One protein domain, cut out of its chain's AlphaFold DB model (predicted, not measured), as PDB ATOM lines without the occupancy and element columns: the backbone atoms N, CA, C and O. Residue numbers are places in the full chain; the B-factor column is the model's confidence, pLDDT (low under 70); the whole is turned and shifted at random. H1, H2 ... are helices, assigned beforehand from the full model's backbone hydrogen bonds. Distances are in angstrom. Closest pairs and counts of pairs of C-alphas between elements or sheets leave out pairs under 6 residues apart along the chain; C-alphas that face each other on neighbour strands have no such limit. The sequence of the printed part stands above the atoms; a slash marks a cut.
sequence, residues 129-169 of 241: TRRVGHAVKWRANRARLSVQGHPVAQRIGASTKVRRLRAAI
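Overview. This is residues 129 to 169 of the 241 residues of an uncharacterized protein of Janibacter sp. HTCC2649 (UniProt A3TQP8). Three helices follow one another as a flat, open hook: the long helix H1 makes the shank, short H2 turns off at a corner at its end, and H3 turns again at a second corner, with open space between H1 and H3. There is no packed core, and the helices meet only near their ends. The printed part has 41 residues with three named helices in the order H1, H2, H3 and no named strand; the class is all helix. It is only just extended, close to loose, with a radius of gyration of the C-alphas of 13.6 A, and the C-alphas span 39 by 24 by 6 A.

Arrangement. Start with H1, residues 129 to 148, and go on over a tight link of 2 residues to H2, residues 151 to 158. These two are close but not clearly touching; look at their closest C-alphas, those of Val 147 and Ala 153, 6.2 A apart. Their lines are about perpendicular, at 83 degrees. One residue further, over another tight link, you reach H3, residues 160 to 169. H2 and H3 are close but not clearly touching, with the closest C-alphas, those of Ile 156 and Val 162, 7.0 A apart. They run the same way at a steep tilt of 63 degrees. H1 and H3 are apart. In H1, H2 and H3 every O i to N i+4 pair is within hydrogen-bond range.

Along the chain. Find C-alpha 129 at (87.091, 109.864, 131.594); from there H1 runs 28.2 A to C-alpha 148. H2 begins at C-alpha 151, at (114.958, 129.801, 121.647), and runs 10.6 A to C-alpha 158. H3 runs 14.1 A from C-alpha 160 to C-alpha 169 at (102.904, 114.509, 108.415).

Size, cuts and confidence. The two C-alphas farthest apart are those of Thr 129 and Thr 160, at 38.9 A. The printed part has no cut. The mean pLDDT of the printed part is 72.5; look for values under 70 at residues 129 to 131, 148 to 149, 157 and 163 to 169.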
ATOM      1  N   THR A 129      86.473 109.861 132.933       58.75
ATOM      2  CA  THR A 129      87.091 109.864 131.594       58.75
ATOM      3  C   THR A 129      87.265 111.276 131.031       58.75
ATOM      4  O   THR A 129      88.305 111.590 130.446       58.75
ATOM      5  N   ARG A 130      86.304 112.179 131.282       64.50
ATOM      6  CA  ARG A 130      86.422 113.595 130.891       64.50
ATOM      7  C   ARG A 130      87.514 114.320 131.684       64.50
ATOM      8  O   ARG A 130      88.209 115.159 131.116       64.50
ATOM      9  N   ARG A 131      87.726 113.958 132.959       66.56
ATOM     10  CA  ARG A 131      88.817 114.503 133.793       66.56
ATOM     11  C   ARG A 131      90.189 114.049 133.304       66.56
ATOM     12  O   ARG A 131      91.090 114.877 133.210       66.56
ATOM     13  N   VAL A 132      90.335 112.777 132.928       73.50
ATOM     14  CA  VAL A 132      91.589 112.259 132.350       73.50
ATOM     15  C   VAL A 132      91.894 112.952 131.021       73.50
ATOM     16  O   VAL A 132      93.007 113.438 130.832       73.50
ATOM     17  N   GLY A 133      90.901 113.104 130.138       76.12
ATOM     18  CA  GLY A 133      91.065 113.855 128.889       76.12
ATOM     19  C   GLY A 133      91.469 115.314 129.123       76.12
ATOM     20  O   GLY A 133      92.372 115.823 128.457       76.12
ATOM     21  N   HIS A 134      90.861 115.976 130.112       76.88
ATOM     22  CA  HIS A 134      91.218 117.342 130.492       76.88
ATOM     23  C   HIS A 134      92.641 117.434 131.061       76.88
ATOM     24  O   HIS A 134      93.399 118.315 130.665       76.88
ATOM     25  N   ALA A 135      93.040 116.499 131.925       76.19
ATOM     26  CA  ALA A 135      94.382 116.452 132.501       76.19
ATOM     27  C   ALA A 135      95.456 116.200 131.431       76.19
ATOM     28  O   ALA A 135      96.477 116.887 131.413       76.19
ATOM     29  N   VAL A 136      95.215 115.274 130.497       78.19
ATOM     30  CA  VAL A 136      96.118 115.022 129.361       78.19
ATOM     31  C   VAL A 136      96.216 116.261 128.472       78.19
ATOM     32  O   VAL A 136      97.321 116.691 128.143       78.19
ATOM     33  N   LYS A 137      95.082 116.889 128.139       79.19
ATOM     34  CA  LYS A 137      95.048 118.135 127.358       79.19
ATOM     35  C   LYS A 137      95.803 119.266 128.060       79.19
ATOM     36  O   LYS A 137      96.560 119.978 127.403       79.19
ATOM     37  N   TRP A 138      95.631 119.423 129.371       85.19
ATOM     38  CA  TRP A 138      96.326 120.435 130.165       85.19
ATOM     39  C   TRP A 138      97.833 120.184 130.195       85.19
ATOM     40  O   TRP A 138      98.602 121.098 129.913       85.19
ATOM     41  N   ARG A 139      98.271 118.939 130.430       80.06
ATOM     42  CA  ARG A 139      99.700 118.577 130.423       80.06
ATOM     43  C   ARG A 139     100.329 118.784 129.045       80.06
ATOM     44  O   ARG A 139     101.412 119.356 128.953       80.06
ATOM     45  N   ALA A 140      99.629 118.399 127.977       75.56
ATOM     46  CA  ALA A 140     100.072 118.631 126.604       75.56
ATOM     47  C   ALA A 140     100.169 120.131 126.278       75.56
ATOM     48  O   ALA A 140     101.154 120.570 125.685       75.56
ATOM     49  N   ASN A 141      99.184 120.932 126.698       75.38
ATOM     50  CA  ASN A 141      99.216 122.383 126.528       75.38
ATOM     51  C   ASN A 141     100.336 123.030 127.347       75.38
ATOM     52  O   ASN A 141     101.024 123.894 126.817       75.38
ATOM     53  N   ARG A 142     100.563 122.597 128.591       80.19
ATOM     54  CA  ARG A 142     101.640 123.109 129.446       80.19
ATOM     55  C   ARG A 142     103.007 122.823 128.834       80.19
ATOM     56  O   ARG A 142     103.777 123.752 128.634       80.19
ATOM     57  N   ALA A 143     103.259 121.579 128.424       76.44
ATOM     58  CA  ALA A 143     104.491 121.211 127.726       76.44
ATOM     59  C   ALA A 143     104.675 122.016 126.429       76.44
ATOM     60  O   ALA A 143     105.754 122.537 126.155       76.44
ATOM     61  N   ARG A 144     103.603 122.182 125.645       76.44
ATOM     62  CA  ARG A 144     103.628 122.997 124.427       76.44
ATOM     63  C   ARG A 144     103.966 124.462 124.718       76.44
ATOM     64  O   ARG A 144     104.778 125.028 123.993       76.44
ATOM     65  N   LEU A 145     103.355 125.066 125.736       77.38
ATOM     66  CA  LEU A 145     103.588 126.461 126.118       77.38
ATOM     67  C   LEU A 145     105.026 126.667 126.610       77.38
ATOM     68  O   LEU A 145     105.677 127.609 126.164       77.38
ATOM     69  N   SER A 146     105.558 125.742 127.415       76.19
ATOM     70  CA  SER A 146     106.960 125.768 127.863       76.19
ATOM     71  C   SER A 146     107.951 125.692 126.697       76.19
ATOM     72  O   SER A 146     108.988 126.347 126.713       76.19
ATOM     73  N   VAL A 147     107.627 124.929 125.650       73.00
ATOM     74  CA  VAL A 147     108.480 124.791 124.459       73.00
ATOM     75  C   VAL A 147     108.336 125.986 123.507       73.00
ATOM     76  O   VAL A 147     109.287 126.332 122.810       73.00
ATOM     77  N   GLN A 148     107.181 126.655 123.469       68.12
ATOM     78  CA  GLN A 148     106.896 127.733 122.512       68.12
ATOM     79  C   GLN A 148     107.775 128.985 122.715       68.12
ATOM     80  O   GLN A 148     108.104 129.664 121.737       68.12
ATOM     81  N   GLY A 149     108.190 129.265 123.954       69.88
ATOM     82  CA  GLY A 149     109.108 130.362 124.284       69.88
ATOM     83  C   GLY A 149     110.595 130.006 124.178       69.88
ATOM     84  O   GLY A 149     111.437 130.895 124.240       69.88
ATOM     85  N   HIS A 150     110.946 128.728 124.007       80.06
ATOM     86  CA  HIS A 150     112.339 128.303 124.101       80.06
ATOM     87  C   HIS A 150     113.111 128.613 122.800       80.06
ATOM     88  O   HIS A 150     112.720 128.131 121.727       80.06
ATOM     89  N   PRO A 151     114.247 129.336 122.846       75.38
ATOM     90  CA  PRO A 151     114.958 129.801 121.647       75.38
ATOM     91  C   PRO A 151     115.439 128.646 120.753       75.38
ATOM     92  O   PRO A 151     115.403 128.731 119.525       75.38
ATOM     93  N   VAL A 152     115.813 127.514 121.355       74.94
ATOM     94  CA  VAL A 152     116.192 126.294 120.618       74.94
ATOM     95  C   VAL A 152     114.992 125.681 119.892       74.94
ATOM     96  O   VAL A 152     115.117 125.258 118.744       74.94
ATOM     97  N   ALA A 153     113.810 125.678 120.510       71.62
ATOM     98  CA  ALA A 153     112.603 125.144 119.889       71.62
ATOM     99  C   ALA A 153     112.119 126.033 118.735       71.62
ATOM    100  O   ALA A 153     111.691 125.519 117.701       71.62
ATOM    101  N   GLN A 154     112.260 127.354 118.865       73.00
ATOM    102  CA  GLN A 154     111.999 128.300 117.778       73.00
ATOM    103  C   GLN A 154     112.978 128.101 116.609       73.00
ATOM    104  O   GLN A 154     112.547 128.024 115.456       73.00
ATOM    105  N   ARG A 155     114.275 127.906 116.894       75.50
ATOM    106  CA  ARG A 155     115.311 127.629 115.879       75.50
ATOM    107  C   ARG A 155     115.069 126.306 115.145       75.50
ATOM    108  O   ARG A 155     115.130 126.256 113.917       75.50
ATOM    109  N   ILE A 156     114.738 125.243 115.878       71.75
ATOM    110  CA  ILE A 156     114.409 123.929 115.306       71.75
ATOM    111  C   ILE A 156     113.100 124.001 114.508       71.75
ATOM    112  O   ILE A 156     113.033 123.482 113.397       71.75
ATOM    113  N   GLY A 157     112.077 124.694 115.017       66.94
ATOM    114  CA  GLY A 157     110.803 124.891 114.321       66.94
ATOM    115  C   GLY A 157     110.931 125.683 113.015       66.94
ATOM    116  O   GLY A 157     110.187 125.424 112.066       66.94
ATOM    117  N   ALA A 158     111.892 126.607 112.940       71.12
ATOM    118  CA  ALA A 158     112.205 127.358 111.728       71.12
ATOM    119  C   ALA A 158     112.968 126.529 110.674       71.12
ATOM    120  O   ALA A 158     112.912 126.879 109.490       71.12
ATOM    121  N   SER A 159     113.616 125.425 111.079       80.88
ATOM    122  CA  SER A 159     114.419 124.558 110.209       80.88
ATOM    123  C   SER A 159     113.623 123.997 109.031       80.88
ATOM    124  O   SER A 159     112.511 123.478 109.172       80.88
ATOM    125  N   THR A 160     114.241 124.019 107.852       76.12
ATOM    126  CA  THR A 160     113.674 123.496 106.603       76.12
ATOM    127  C   THR A 160     113.294 122.019 106.717       76.12
ATOM    128  O   THR A 160     112.272 121.608 106.169       76.12
ATOM    129  N   LYS A 161     114.064 121.220 107.470       76.12
ATOM    130  CA  LYS A 161     113.794 119.784 107.667       76.12
ATOM    131  C   LYS A 161     112.519 119.554 108.480       76.12
ATOM    132  O   LYS A 161     111.665 118.776 108.068       76.12
ATOM    133  N   VAL A 162     112.344 120.292 109.576       73.00
ATOM    134  CA  VAL A 162     111.135 120.223 110.416       73.00
ATOM    135  C   VAL A 162     109.918 120.741 109.656       73.00
ATOM    136  O   VAL A 162     108.837 120.164 109.755       73.00
ATOM    137  N   ARG A 163     110.090 121.779 108.831       67.69
ATOM    138  CA  ARG A 163     109.024 122.299 107.966       67.69
ATOM    139  C   ARG A 163     108.581 121.277 106.914       67.69
ATOM    140  O   ARG A 163     107.379 121.094 106.737       67.69
ATOM    141  N   ARG A 164     109.528 120.583 106.265       68.56
ATOM    142  CA  ARG A 164     109.249 119.489 105.311       68.56
ATOM    143  C   ARG A 164     108.566 118.307 105.991       68.56
ATOM    144  O   ARG A 164     107.565 117.823 105.483       68.56
ATOM    145  N   LEU A 165     109.052 117.899 107.162       68.06
ATOM    146  CA  LEU A 165     108.452 116.817 107.935       68.06
ATOM    147  C   LEU A 165     107.025 117.172 108.376       68.06
ATOM    148  O   LEU A 165     106.112 116.379 108.196       68.06
ATOM    149  N   ARG A 166     106.793 118.389 108.880       64.44
ATOM    150  CA  ARG A 166     105.446 118.853 109.246       64.44
ATOM    151  C   ARG A 166     104.515 118.899 108.031       64.44
ATOM    152  O   ARG A 166     103.354 118.525 108.158       64.44
ATOM    153  N   ALA A 167     105.014 119.313 106.867       57.94
ATOM    154  CA  ALA A 167     104.255 119.277 105.618       57.94
ATOM    155  C   ALA A 167     103.943 117.842 105.148       57.94
ATOM    156  O   ALA A 167     102.874 117.621 104.595       57.94
ATOM    157  N   ALA A 168     104.835 116.878 105.405       59.28
ATOM    158  CA  ALA A 168     104.628 115.464 105.084       59.28
ATOM    159  C   ALA A 168     103.672 114.759 106.065       59.28
ATOM    160  O   ALA A 168     102.885 113.913 105.657       59.28
ATOM    161  N   ILE A 169     103.719 115.121 107.352       55.44
ATOM    162  CA  ILE A 169     102.904 114.509 108.415       55.44
ATOM    163  C   ILE A 169     101.504 115.128 108.492       55.44
ATOM    164  O   ILE A 169     100.572 114.470 108.948       55.44
TER     165      ILE A 169